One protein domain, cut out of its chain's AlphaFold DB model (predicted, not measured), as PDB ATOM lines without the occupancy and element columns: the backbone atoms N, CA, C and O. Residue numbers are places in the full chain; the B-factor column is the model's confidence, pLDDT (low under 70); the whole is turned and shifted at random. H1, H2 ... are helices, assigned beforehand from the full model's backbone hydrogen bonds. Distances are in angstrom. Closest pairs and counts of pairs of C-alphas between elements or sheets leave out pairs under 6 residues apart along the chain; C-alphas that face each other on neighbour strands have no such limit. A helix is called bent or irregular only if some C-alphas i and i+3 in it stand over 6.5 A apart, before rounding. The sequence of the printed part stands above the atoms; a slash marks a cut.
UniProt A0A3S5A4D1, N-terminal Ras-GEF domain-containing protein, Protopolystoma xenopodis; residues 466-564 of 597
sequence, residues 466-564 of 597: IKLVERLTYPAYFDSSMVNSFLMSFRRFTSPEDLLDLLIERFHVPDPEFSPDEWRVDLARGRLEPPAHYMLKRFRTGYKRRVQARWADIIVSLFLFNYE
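AT A GLANCE: This is residues 466 to 564 of the 597 residues of the protein "N-terminal Ras-GEF domain-containing protein" of Protopolystoma xenopodis (UniProt A0A3S5A4D1). A long helix, H4, bent but running nearly straight through its two arms, makes much of the length of a rod, and three shorter helices gather along one end of it: H2 and H3 pack on the arm H4b, and H1 packs on H3. A long link, residues 508 to 530, runs from the end of H3 past the start of H4, where it makes the far tip of the rod, and folds back into the arm H4a. The printed part has 99 residues with four named helices in the order H1, H2, H3, H4 and no named strand; its class is all helix. It is loose, with a radius of gyration of the C-alphas of 18.2 A, and spans 63 by 21 by 19 A.

IN THESE COORDINATES: H1 is residues 466 to 472, 9.9 A from first to last C-alpha, and begins at C-alpha 466 (128.990, 183.096, 173.968). H2, residues 480 to 487, measures 10.4 A. H3, residues 496 to 507, measures 16.3 A. H4, residues 531 to 562, was assigned as one helix by its hydrogen bonds but is bent: C-alphas 542 and 545 are 6.5 A apart. Its arm H4a, residues 531 to 542, measures 16.2 A and begins at C-alpha 531 (153.680, 173.233, 156.567). Its arm H4b, residues 545 to 562, measures 25.6 A and ends at C-alpha 562 (119.705, 168.652, 186.123). The two arms stand at a shallow tilt of 22 degrees.

HOW THE PARTS SIT: H1 touches H3, with residues 502 to 506 of H3 alone; the closest C-alphas are those of Val 469 and Leu 503, 7.0 A apart. Their lines are about perpendicular at 73 degrees, only just beyond a steep tilt. H1 and H2 are close but not clearly touching, their closest C-alphas, of Leu 472 and Val 483, 6.2 A apart. H2 touches residues 554 to 561 of H4b alone, at a steep tilt of 53 degrees, the same way; the closest C-alphas, of Leu 487 and Leu 558, are 6.3 A apart. H3 touches H4b, residues 503 to 507 with 547 to 551 alone, at a shallow tilt of 17 degrees, opposite ways; the closest C-alphas, of Phe 507 and Gln 548, are 5.3 A apart. H4a touches no helix and is apart from H1, H2 and H3. In H1, H2, H3, H4a and H4b every O i to N i+4 pair is within hydrogen-bond range.

THE WHOLE: The two C-alphas farthest apart, of Ala 524 and Glu 564, are 63.8 A apart. The printed part has no cut. The links H1 to H2 and H2 to H3 are short; H3 to H4 is long, with 23 residues. The mean pLDDT of the printed part is 94.3, and no printed residue is under 70.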
ATOM      1  N   ILE A 466     128.020 183.701 174.899       97.75
ATOM      2  CA  ILE A 466     128.990 183.096 173.968       97.75
ATOM      3  C   ILE A 466     130.410 183.106 174.562       97.75
ATOM      4  O   ILE A 466     131.090 182.081 174.579       97.75
ATOM      5  N   LYS A 467     130.861 184.242 175.117       97.56
ATOM      6  CA  LYS A 467     132.185 184.342 175.761       97.56
ATOM      7  C   LYS A 467     132.281 183.554 177.065       97.56
ATOM      8  O   LYS A 467     133.377 183.141 177.439       97.56
ATOM      9  N   LEU A 468     131.159 183.313 177.735       97.06
ATOM     10  CA  LEU A 468     131.092 182.457 178.911       97.06
ATOM     11  C   LEU A 468     131.246 180.977 178.507       97.06
ATOM     12  O   LEU A 468     132.096 180.293 179.070       97.06
ATOM     13  N   VAL A 469     130.552 180.522 177.456       97.62
ATOM     14  CA  VAL A 469     130.699 179.171 176.867       97.62
ATOM     15  C   VAL A 469     132.110 178.927 176.310       97.62
ATOM     16  O   VAL A 469     132.694 177.868 176.556       97.62
ATOM     17  N   GLU A 470     132.722 179.916 175.648       97.56
ATOM     18  CA  GLU A 470     134.129 179.859 175.208       97.56
ATOM     19  C   GLU A 470     135.093 179.610 176.381       97.56
ATOM     20  O   GLU A 470     136.073 178.876 176.237       97.56
ATOM     21  N   ARG A 471     134.814 180.203 177.549       97.00
ATOM     22  CA  ARG A 471     135.644 180.077 178.755       97.00
ATOM     23  C   ARG A 471     135.398 178.785 179.528       97.00
ATOM     24  O   ARG A 471     136.358 178.226 180.046       97.00
ATOM     25  N   LEU A 472     134.163 178.278 179.546       96.81
ATOM     26  CA  LEU A 472     133.843 176.946 180.075       96.81
ATOM     27  C   LEU A 472     134.560 175.840 179.277       96.81
ATOM     28  O   LEU A 472     135.067 174.880 179.849       96.81
ATOM     29  N   THR A 473     134.648 176.005 177.954       97.50
ATOM     30  CA  THR A 473     135.269 175.050 177.014       97.50
ATOM     31  C   THR A 473     136.720 175.397 176.647       97.50
ATOM     32  O   THR A 473     137.216 174.996 175.591       97.50
ATOM     33  N   TYR A 474     137.419 176.180 177.474       97.38
ATOM     34  CA  TYR A 474     138.740 176.692 177.111       97.38
ATOM     35  C   TYR A 474     139.798 175.564 177.069       97.38
ATOM     36  O   TYR A 474     139.904 174.778 178.010       97.38
ATOM     37  N   PRO A 475     140.617 175.446 176.006       96.06
ATOM     38  CA  PRO A 475     141.487 174.279 175.832       96.06
ATOM     39  C   PRO A 475     142.787 174.327 176.650       96.06
ATOM     40  O   PRO A 475     143.428 173.291 176.821       96.06
ATOM     41  N   ALA A 476     143.212 175.501 177.135       94.88
ATOM     42  CA  ALA A 476     144.487 175.644 177.849       94.88
ATOM     43  C   ALA A 476     144.384 175.398 179.366       94.88
ATOM     44  O   ALA A 476     145.369 175.009 179.988       94.88
ATOM     45  N   TYR A 477     143.213 175.628 179.961       94.31
ATOM     46  CA  TYR A 477     142.931 175.393 181.377       94.31
ATOM     47  C   TYR A 477     141.445 175.064 181.541       94.31
ATOM     48  O   TYR A 477     140.624 175.523 180.755       94.31
ATOM     49  N   PHE A 478     141.101 174.301 182.575       94.25
ATOM     50  CA  PHE A 478     139.723 173.941 182.898       94.25
ATOM     51  C   PHE A 478     139.414 174.346 184.331       94.25
ATOM     52  O   PHE A 478     140.187 174.033 185.237       94.25
ATOM     53  N   ASP A 479     138.300 175.046 184.521       95.06
ATOM     54  CA  ASP A 479     137.847 175.522 185.821       95.06
ATOM     55  C   ASP A 479     136.518 174.842 186.172       95.06
ATOM     56  O   ASP A 479     135.434 175.287 185.788       95.06
ATOM     57  N   SER A 480     136.608 173.731 186.903       94.44
ATOM     58  CA  SER A 480     135.436 172.994 187.382       94.44
ATOM     59  C   SER A 480     134.595 173.803 188.373       94.44
ATOM     60  O   SER A 480     133.388 173.577 188.468       94.44
ATOM     61  N   SER A 481     135.184 174.777 189.079       94.00
ATOM     62  CA  SER A 481     134.423 175.666 189.958       94.00
ATOM     63  C   SER A 481     133.554 176.612 189.137       94.00
ATOM     64  O   SER A 481     132.375 176.773 189.447       94.00
ATOM     65  N   MET A 482     134.103 177.181 188.060       95.06
ATOM     66  CA  MET A 482     133.343 177.984 187.104       95.06
ATOM     67  C   MET A 482     132.212 177.165 186.469       95.06
ATOM     68  O   MET A 482     131.079 177.646 186.432       95.06
ATOM     69  N   VAL A 483     132.488 175.934 186.015       96.19
ATOM     70  CA  VAL A 483     131.471 175.042 185.423       96.19
ATOM     71  C   VAL A 483     130.329 174.781 186.403       96.19
ATOM     72  O   VAL A 483     129.170 174.994 186.050       96.19
ATOM     73  N   ASN A 484     130.628 174.412 187.650       95.38
ATOM     74  CA  ASN A 484     129.602 174.162 188.664       95.38
ATOM     75  C   ASN A 484     128.786 175.428 188.982       95.38
ATOM     76  O   ASN A 484     127.557 175.395 188.959       95.38
ATOM     77  N   SER A 485     129.446 176.568 189.224       94.88
ATOM     78  CA  SER A 485     128.761 177.840 189.503       94.88
ATOM     79  C   SER A 485     127.878 178.304 188.339       94.88
ATOM     80  O   SER A 485     126.786 178.834 188.559       94.88
ATOM     81  N   PHE A 486     128.316 178.070 187.101       96.19
ATOM     82  CA  PHE A 486     127.532 178.333 185.900       96.19
ATOM     83  C   PHE A 486     126.316 177.400 185.801       96.19
ATOM     84  O   PHE A 486     125.190 177.880 185.687       96.19
ATOM     85  N   LEU A 487     126.504 176.083 185.928       95.44
ATOM     86  CA  LEU A 487     125.418 175.098 185.833       95.44
ATOM     87  C   LEU A 487     124.368 175.236 186.952       95.44
ATOM     88  O   LEU A 487     123.203 174.908 186.739       95.44
ATOM     89  N   MET A 488     124.734 175.798 188.107       95.00
ATOM     90  CA  MET A 488     123.784 176.160 189.168       95.00
ATOM     91  C   MET A 488     122.972 177.438 188.882       95.00
ATOM     92  O   MET A 488     121.974 177.686 189.559       95.00
ATOM     93  N   SER A 489     123.391 178.286 187.933       95.81
ATOM     94  CA  SER A 489     122.833 179.638 187.753       95.81
ATOM     95  C   SER A 489     122.380 179.999 186.331       95.81
ATOM     96  O   SER A 489     121.642 180.976 186.186       95.81
ATOM     97  N   PHE A 490     122.726 179.208 185.307       96.44
ATOM     98  CA  PHE A 490     122.470 179.523 183.892       96.44
ATOM     99  C   PHE A 490     121.002 179.829 183.571       96.44
ATOM    100  O   PHE A 490     120.717 180.775 182.838       96.44
ATOM    101  N   ARG A 491     120.061 179.113 184.208       95.75
ATOM    102  CA  ARG A 491     118.607 179.294 184.031       95.75
ATOM    103  C   ARG A 491     118.100 180.711 184.348       95.75
ATOM    104  O   ARG A 491     116.955 181.025 184.049       95.75
ATOM    105  N   ARG A 492     118.918 181.569 184.975       96.56
ATOM    106  CA  ARG A 492     118.597 182.987 185.225       96.56
ATOM    107  C   ARG A 492     118.768 183.881 183.992       96.56
ATOM    108  O   ARG A 492     118.261 184.998 184.012       96.56
ATOM    109  N   PHE A 493     119.515 183.440 182.980       96.19
ATOM    110  CA  PHE A 493     119.913 184.270 181.836       96.19
ATOM    111  C   PHE A 493     119.940 183.543 180.480       96.19
ATOM    112  O   PHE A 493     120.146 184.199 179.464       96.19
ATOM    113  N   THR A 494     119.732 182.224 180.436       96.81
ATOM    114  CA  THR A 494     119.585 181.445 179.194       96.81
ATOM    115  C   THR A 494     118.670 180.245 179.421       96.81
ATOM    116  O   THR A 494     118.617 179.720 180.541       96.81
ATOM    117  N   SER A 495     117.958 179.781 178.387       95.81
ATOM    118  CA  SER A 495     117.253 178.499 178.479       95.81
ATOM    119  C   SER A 495     118.246 177.322 178.392       95.81
ATOM    120  O   SER A 495     119.392 177.510 177.963       95.81
ATOM    121  N   PRO A 496     117.852 176.101 178.811       94.31
ATOM    122  CA  PRO A 496     118.662 174.900 178.602       94.31
ATOM    123  C   PRO A 496     118.853 174.541 177.125       94.31
ATOM    124  O   PRO A 496     119.874 173.950 176.794       94.31
ATOM    125  N   GLU A 497     117.895 174.900 176.265       94.31
ATOM    126  CA  GLU A 497     117.930 174.644 174.820       94.31
ATOM    127  C   GLU A 497     118.974 175.555 174.158       94.31
ATOM    128  O   GLU A 497     119.955 175.047 173.619       94.31
ATOM    129  N   ASP A 498     118.883 176.877 174.365       96.69
ATOM    130  CA  ASP A 498     119.874 177.850 173.860       96.69
ATOM    131  C   ASP A 498     121.308 177.515 174.325       96.69
ATOM    132  O   ASP A 498     122.286 177.695 173.598       96.69
ATOM    133  N   LEU A 499     121.452 177.036 175.569       96.81
ATOM    134  CA  LEU A 499     122.746 176.631 176.114       96.81
ATOM    135  C   LEU A 499     123.281 175.365 175.433       96.81
ATOM    136  O   LEU A 499     124.483 175.273 175.179       96.81
ATOM    137  N   LEU A 500     122.413 174.386 175.169       95.88
ATOM    138  CA  LEU A 500     122.794 173.159 174.481       95.88
ATOM    139  C   LEU A 500     123.214 173.458 173.037       95.88
ATOM    140  O   LEU A 500     124.256 172.964 172.613       95.88
ATOM    141  N   ASP A 501     122.485 174.324 172.334       97.06
ATOM    142  CA  ASP A 501     122.810 174.740 170.966       97.06
ATOM    143  C   ASP A 501     124.170 175.447 170.894       97.06
ATOM    144  O   ASP A 501     125.025 175.059 170.097       97.06
ATOM    145  N   LEU A 502     124.446 176.399 171.796       97.94
ATOM    146  CA  LEU A 502     125.760 177.054 171.888       97.94
ATOM    147  C   LEU A 502     126.895 176.081 172.247       97.94
ATOM    148  O   LEU A 502     128.035 176.256 171.810       97.94
ATOM    149  N   LEU A 503     126.614 175.050 173.047       97.25
ATOM    150  CA  LEU A 503     127.577 173.987 173.339       97.25
ATOM    151  C   LEU A 503     127.814 173.094 172.109       97.25
ATOM    152  O   LEU A 503     128.957 172.725 171.850       97.25
ATOM    153  N   ILE A 504     126.777 172.772 171.332       96.75
ATOM    154  CA  ILE A 504     126.877 171.994 170.087       96.75
ATOM    155  C   ILE A 504     127.630 172.778 169.004       96.75
ATOM    156  O   ILE A 504     128.507 172.211 168.353       96.75
ATOM    157  N   GLU A 505     127.372 174.077 168.841       97.62
ATOM    158  CA  GLU A 505     128.163 174.961 167.972       97.62
ATOM    159  C   GLU A 505     129.642 174.920 168.384       97.62
ATOM    160  O   GLU A 505     130.537 174.724 167.561       97.62
ATOM    161  N   ARG A 506     129.909 175.000 169.694       97.50
ATOM    162  CA  ARG A 506     131.264 174.968 170.249       97.50
ATOM    163  C   ARG A 506     131.973 173.618 170.096       97.50
ATOM    164  O   ARG A 506     133.204 173.597 170.066       97.50
ATOM    165  N   PHE A 507     131.236 172.510 169.996       97.69
ATOM    166  CA  PHE A 507     131.777 171.177 169.712       97.69
ATOM    167  C   PHE A 507     132.249 171.044 168.254       97.69
ATOM    168  O   PHE A 507     133.301 170.453 167.994       97.69
ATOM    169  N   HIS A 508     131.515 171.640 167.312       97.69
ATOM    170  CA  HIS A 508     131.806 171.621 165.876       97.69
ATOM    171  C   HIS A 508     132.856 172.667 165.473       97.69
ATOM    172  O   HIS A 508     132.645 173.477 164.574       97.69
ATOM    173  N   VAL A 509     134.021 172.644 166.129       96.94
ATOM    174  CA  VAL A 509     135.146 173.515 165.765       96.94
ATOM    175  C   VAL A 509     135.588 173.202 164.322       96.94
ATOM    176  O   VAL A 509     136.017 172.067 164.071       96.94
ATOM    177  N   PRO A 510     135.516 174.164 163.379       97.50
ATOM    178  CA  PRO A 510     135.984 173.958 162.015       97.50
ATOM    179  C   PRO A 510     137.507 173.814 161.988       97.50
ATOM    180  O   PRO A 510     138.217 174.367 162.834       97.50
ATOM    181  N   ASP A 511     138.007 173.063 161.013       97.44
ATOM    182  CA  ASP A 511     139.444 172.975 160.767       97.44
ATOM    183  C   ASP A 511     139.938 174.260 160.071       97.44
ATOM    184  O   ASP A 511     139.182 174.859 159.303       97.44
ATOM    185  N   PRO A 512     141.173 174.719 160.337       97.06
ATOM    186  CA  PRO A 512     141.731 175.895 159.681       97.06
ATOM    187  C   PRO A 512     141.903 175.659 158.178       97.06
ATOM    188  O   PRO A 512     142.465 174.648 157.756       97.06
ATOM    189  N   GLU A 513     141.462 176.630 157.384       96.69
ATOM    190  CA  GLU A 513     141.761 176.695 155.956       96.69
ATOM    191  C   GLU A 513     143.185 177.228 155.748       96.69
ATOM    192  O   GLU A 513     143.604 178.184 156.404       96.69
ATOM    193  N   PHE A 514     143.918 176.615 154.819       96.12
ATOM    194  CA  PHE A 514     145.258 177.040 154.410       96.12
ATOM    195  C   PHE A 514     145.253 177.382 152.925       96.12
ATOM    196  O   PHE A 514     144.525 176.773 152.136       96.12
ATOM    197  N   SER A 515     146.085 178.342 152.540       96.38
ATOM    198  CA  SER A 515     146.253 178.709 151.137       96.38
ATOM    199  C   SER A 515     146.853 177.547 150.326       96.38
ATOM    200  O   SER A 515     147.606 176.734 150.873       96.38
ATOM    201  N   PRO A 516     146.583 177.459 149.008       93.81
ATOM    202  CA  PRO A 516     147.159 176.410 148.166       93.81
ATOM    203  C   PRO A 516     148.689 176.359 148.205       93.81
ATOM    204  O   PRO A 516     149.251 175.280 148.063       93.81
ATOM    205  N   ASP A 517     149.366 177.492 148.432       92.94
ATOM    206  CA  ASP A 517     150.827 177.547 148.536       92.94
ATOM    207  C   ASP A 517     151.372 176.988 149.866       92.94
ATOM    208  O   ASP A 517     152.473 176.441 149.879       92.94
ATOM    209  N   GLU A 518     150.613 177.031 150.967       92.38
ATOM    210  CA  GLU A 518     150.999 176.417 152.256       92.38
ATOM    211  C   GLU A 518     150.868 174.885 152.256       92.38
ATOM    212  O   GLU A 518     151.507 174.201 153.063       92.38
ATOM    213  N   TRP A 519     150.070 174.345 151.329       93.50
ATOM    214  CA  TRP A 519     149.984 172.915 151.026       93.50
ATOM    215  C   TRP A 519     151.112 172.413 150.115       93.50
ATOM    216  O   TRP A 519     151.240 171.206 149.910       93.50
ATOM    217  N   ARG A 520     151.956 173.296 149.567       91.25
ATOM    218  CA  ARG A 520     153.053 172.875 148.686       91.25
ATOM    219  C   ARG A 520     154.212 172.345 149.513       91.25
ATOM    220  O   ARG A 520     154.742 173.027 150.390       91.25
ATOM    221  N   VAL A 521     154.641 171.132 149.182       90.81
ATOM    222  CA  VAL A 521     155.871 170.551 149.716       90.81
ATOM    223  C   VAL A 521     157.061 171.359 149.199       90.81
ATOM    224  O   VAL A 521     157.240 171.545 147.993       90.81
ATOM    225  N   ASP A 522     157.890 171.843 150.116       86.44
ATOM    226  CA  ASP A 522     159.040 172.690 149.801       86.44
ATOM    227  C   ASP A 522     160.290 171.820 149.568       86.44
ATOM    228  O   ASP A 522     161.243 171.830 150.355       86.44
ATOM    229  N   LEU A 523     160.266 171.022 148.486       87.62
ATOM    230  CA  LEU A 523     161.326 170.054 148.142       87.62
ATOM    231  C   LEU A 523     162.713 170.716 148.072       87.62
ATOM    232  O   LEU A 523     163.713 170.103 148.439       87.62
ATOM    233  N   ALA A 524     162.782 171.983 147.652       86.75
ATOM    234  CA  ALA A 524     164.022 172.760 147.592       86.75
ATOM    235  C   ALA A 524     164.678 172.973 148.971       86.75
ATOM    236  O   ALA A 524     165.880 173.223 149.051       86.75
ATOM    237  N   ARG A 525     163.902 172.861 150.059       86.75
ATOM    238  CA  ARG A 525     164.372 172.909 151.451       86.75
ATOM    239  C   ARG A 525     164.490 171.523 152.097       86.75
ATOM    240  O   ARG A 525     164.757 171.447 153.294       86.75
ATOM    241  N   GLY A 526     164.277 170.444 151.341       89.44
ATOM    242  CA  GLY A 526     164.327 169.070 151.845       89.44
ATOM    243  C   GLY A 526     163.196 168.703 152.812       89.44
ATOM    244  O   GLY A 526     163.316 167.707 153.519       89.44
ATOM    245  N   ARG A 527     162.108 169.486 152.872       85.75
ATOM    246  CA  ARG A 527     160.890 169.069 153.582       85.75
ATOM    247  C   ARG A 527     160.086 168.121 152.701       85.75
ATOM    248  O   ARG A 527     159.895 168.417 151.526       85.75
ATOM    249  N   LEU A 528     159.607 167.031 153.297       89.12
ATOM    250  CA  LEU A 528     158.688 166.071 152.673       89.12
ATOM    251  C   LEU A 528     157.219 166.411 152.991       89.12
ATOM    252  O   LEU A 528     156.353 166.275 152.138       89.12
ATOM    253  N   GLU A 529     156.965 166.956 154.182       90.94
ATOM    254  CA  GLU A 529     155.646 167.389 154.662       90.94
ATOM    255  C   GLU A 529     155.323 168.862 154.312       90.94
ATOM    256  O   GLU A 529     156.162 169.751 154.555       90.94
ATOM    257  N   PRO A 530     154.095 169.179 153.848       93.19
ATOM    258  CA  PRO A 530     153.595 170.550 153.769       93.19
ATOM    259  C   PRO A 530     153.494 171.217 155.154       93.19
ATOM    260  O   PRO A 530     152.968 170.613 156.092       93.19
ATOM    261  N   PRO A 531     153.886 172.497 155.315       91.88
ATOM    262  CA  PRO A 531     153.680 173.233 156.567       91.88
ATOM    263  C   PRO A 531     152.218 173.261 157.048       91.88
ATOM    264  O   PRO A 531     151.980 173.226 158.258       91.88
ATOM    265  N   ALA A 532     151.251 173.289 156.121       95.38
ATOM    266  CA  ALA A 532     149.822 173.197 156.425       95.38
ATOM    267  C   ALA A 532     149.449 171.907 157.178       95.38
ATOM    268  O   ALA A 532     148.697 171.970 158.153       95.38
ATOM    269  N   HIS A 533     150.016 170.755 156.796       94.62
ATOM    270  CA  HIS A 533     149.686 169.466 157.407       94.62
ATOM    271  C   HIS A 533     150.076 169.429 158.891       94.62
ATOM    272  O   HIS A 533     149.227 169.196 159.754       94.62
ATOM    273  N   TYR A 534     151.314 169.818 159.216       93.56
ATOM    274  CA  TYR A 534     151.779 169.952 160.599       93.56
ATOM    275  C   TYR A 534     150.911 170.913 161.437       93.56
ATOM    276  O   TYR A 534     150.571 170.624 162.590       93.56
ATOM    277  N   MET A 535     150.521 172.065 160.871       96.12
ATOM    278  CA  MET A 535     149.652 173.026 161.562       96.12
ATOM    279  C   MET A 535     148.254 172.450 161.823       96.12
ATOM    280  O   MET A 535     147.725 172.615 162.926       96.12
ATOM    281  N   LEU A 536     147.687 171.717 160.862       96.50
ATOM    282  CA  LEU A 536     146.403 171.030 160.988       96.50
ATOM    283  C   LEU A 536     146.453 169.894 162.025       96.50
ATOM    284  O   LEU A 536     145.602 169.846 162.918       96.50
ATOM    285  N   LYS A 537     147.484 169.036 161.979       96.06
ATOM    286  CA  LYS A 537     147.746 167.949 162.946       96.06
ATOM    287  C   LYS A 537     147.820 168.510 164.370       96.06
ATOM    288  O   LYS A 537     147.124 168.033 165.272       96.06
ATOM    289  N   ARG A 538     148.556 169.613 164.568       96.31
ATOM    290  CA  ARG A 538     148.653 170.329 165.855       96.31
ATOM    291  C   ARG A 538     147.344 171.003 166.286       96.31
ATOM    292  O   ARG A 538     147.049 171.032 167.482       96.31
ATOM    293  N   PHE A 539     146.551 171.544 165.361       97.81
ATOM    294  CA  PHE A 539     145.248 172.138 165.676       97.81
ATOM    295  C   PHE A 539     144.235 171.080 166.136       97.81
ATOM    296  O   PHE A 539     143.598 171.245 167.180       97.81
ATOM    297  N   ARG A 540     144.125 169.966 165.402       97.19
ATOM    298  CA  ARG A 540     143.210 168.859 165.717       97.19
ATOM    299  C   ARG A 540     143.531 168.243 167.082       97.19
ATOM    300  O   ARG A 540     142.669 168.194 167.961       97.19
ATOM    301  N   THR A 541     144.789 167.859 167.300       95.12
ATOM    302  CA  THR A 541     145.252 167.246 168.560       95.12
ATOM    303  C   THR A 541     145.289 168.232 169.734       95.12
ATOM    304  O   THR A 541     144.915 167.883 170.854       95.12
ATOM    305  N   GLY A 542     145.723 169.474 169.495       94.75
ATOM    306  CA  GLY A 542     146.013 170.457 170.540       94.75
ATOM    307  C   GLY A 542     144.883 171.433 170.877       94.75
ATOM    308  O   GLY A 542     144.846 171.924 172.006       94.75
ATOM    309  N   TYR A 543     143.970 171.739 169.955       97.56
ATOM    310  CA  TYR A 543     142.836 172.641 170.196       97.56
ATOM    311  C   TYR A 543     141.516 171.870 170.168       97.56
ATOM    312  O   TYR A 543     140.873 171.738 171.210       97.56
ATOM    313  N   LYS A 544     141.153 171.314 169.005       97.56
ATOM    314  CA  LYS A 544     139.844 170.698 168.731       97.56
ATOM    315  C   LYS A 544     139.503 169.596 169.738       97.56
ATOM    316  O   LYS A 544     138.539 169.743 170.488       97.56
ATOM    317  N   ARG A 545     140.379 168.591 169.878       96.38
ATOM    318  CA  ARG A 545     140.227 167.479 170.835       96.38
ATOM    319  C   ARG A 545     140.052 167.953 172.286       96.38
ATOM    320  O   ARG A 545     139.268 167.374 173.031       96.38
ATOM    321  N   ARG A 546     140.737 169.031 172.702       97.31
ATOM    322  CA  ARG A 546     140.605 169.582 174.068       97.31
ATOM    323  C   ARG A 546     139.295 170.339 174.278       97.31
ATOM    324  O   ARG A 546     138.689 170.169 175.330       97.31
ATOM    325  N   VAL A 547     138.829 171.118 173.298       97.69
ATOM    326  CA  VAL A 547     137.507 171.775 173.356       97.69
ATOM    327  C   VAL A 547     136.391 170.727 173.427       97.69
ATOM    328  O   VAL A 547     135.521 170.824 174.290       97.69
ATOM    329  N   GLN A 548     136.458 169.688 172.590       97.19
ATOM    330  CA  GLN A 548     135.483 168.590 172.558       97.19
ATOM    331  C   GLN A 548     135.455 167.784 173.867       97.19
ATOM    332  O   GLN A 548     134.377 167.474 174.373       97.19
ATOM    333  N   ALA A 549     136.617 167.513 174.476       96.19
ATOM    334  CA  ALA A 549     136.681 166.886 175.796       96.19
ATOM    335  C   ALA A 549     136.006 167.748 176.882       96.19
ATOM    336  O   ALA A 549     135.225 167.230 177.678       96.19
ATOM    337  N   ARG A 550     136.226 169.075 176.890       97.12
ATOM    338  CA  ARG A 550     135.568 169.971 177.864       97.12
ATOM    339  C   ARG A 550     134.073 170.114 177.629       97.12
ATOM    340  O   ARG A 550     133.322 170.214 178.592       97.12
ATOM    341  N   TRP A 551     133.634 170.087 176.376       96.81
ATOM    342  CA  TRP A 551     132.217 169.980 176.047       96.81
ATOM    343  C   TRP A 551     131.601 168.715 176.666       96.81
ATOM    344  O   TRP A 551     130.586 168.816 177.351       96.81
ATOM    345  N   ALA A 552     132.254 167.556 176.530       96.00
ATOM    346  CA  ALA A 552     131.780 166.306 177.122       96.00
ATOM    347  C   ALA A 552     131.723 166.374 178.666       96.00
ATOM    348  O   ALA A 552     130.696 166.021 179.246       96.00
ATOM    349  N   ASP A 553     132.761 166.913 179.322       95.00
ATOM    350  CA  ASP A 553     132.791 167.152 180.779       95.00
ATOM    351  C   ASP A 553     131.586 168.002 181.248       95.00
ATOM    352  O   ASP A 553     130.948 167.707 182.266       95.00
ATOM    353  N   ILE A 554     131.256 169.062 180.497       95.94
ATOM    354  CA  ILE A 554     130.135 169.965 180.794       95.94
ATOM    355  C   ILE A 554     128.792 169.274 180.563       95.94
ATOM    356  O   ILE A 554     127.908 169.432 181.398       95.94
ATOM    357  N   ILE A 555     128.622 168.500 179.486       94.69
ATOM    358  CA  ILE A 555     127.371 167.776 179.208       94.69
ATOM    359  C   ILE A 555     127.086 166.732 180.295       94.69
ATOM    360  O   ILE A 555     125.964 166.679 180.800       94.69
ATOM    361  N   VAL A 556     128.097 165.970 180.735       93.19
ATOM    362  CA  VAL A 556     127.964 165.040 181.874       93.19
ATOM    363  C   VAL A 556     127.585 165.792 183.144       93.19
ATOM    364  O   VAL A 556     126.661 165.393 183.851       93.19
ATOM    365  N   SER A 557     128.247 166.916 183.421       93.19
ATOM    366  CA  SER A 557     127.947 167.736 184.596       93.19
ATOM    367  C   SER A 557     126.523 168.301 184.543       93.19
ATOM    368  O   SER A 557     125.781 168.196 185.518       93.19
ATOM    369  N   LEU A 558     126.098 168.847 183.401       92.12
ATOM    370  CA  LEU A 558     124.759 169.397 183.185       92.12
ATOM    371  C   LEU A 558     123.698 168.321 183.415       92.12
ATOM    372  O   LEU A 558     122.721 168.580 184.118       92.12
ATOM    373  N   PHE A 559     123.927 167.116 182.897       89.38
ATOM    374  CA  PHE A 559     123.067 165.956 183.093       89.38
ATOM    375  C   PHE A 559     122.952 165.553 184.569       89.38
ATOM    376  O   PHE A 559     121.842 165.419 185.078       89.38
ATOM    377  N   LEU A 560     124.079 165.430 185.281       89.31
ATOM    378  CA  LEU A 560     124.101 165.077 186.706       89.31
ATOM    379  C   LEU A 560     123.418 166.142 187.584       89.31
ATOM    380  O   LEU A 560     122.642 165.795 188.469       89.31
ATOM    381  N   PHE A 561     123.651 167.432 187.319       87.94
ATOM    382  CA  PHE A 561     123.041 168.534 188.076       87.94
ATOM    383  C   PHE A 561     121.556 168.763 187.761       87.94
ATOM    384  O   PHE A 561     120.836 169.297 188.602       87.94
ATOM    385  N   ASN A 562     121.083 168.400 186.565       78.88
ATOM    386  CA  ASN A 562     119.705 168.652 186.123       78.88
ATOM    387  C   ASN A 562     118.866 167.366 186.004       78.88
ATOM    388  O   ASN A 562     117.766 167.421 185.455       78.88
ATOM    389  N   TYR A 563     119.346 166.238 186.540       75.38
ATOM    390  CA  TYR A 563     118.699 164.924 186.444       75.38
ATOM    391  C   TYR A 563     117.245 164.915 186.954       75.38
ATOM    392  O   TYR A 563     116.396 164.257 186.366       75.38
ATOM    393  N   GLU A 564     116.927 165.690 187.998       70.12
ATOM    394  CA  GLU A 564     115.548 165.818 188.507       70.12
ATOM    395  C   GLU A 564     114.627 166.668 187.611       70.12
ATOM    396  O   GLU A 564     113.407 166.596 187.730       70.12
TER     397      GLU A 564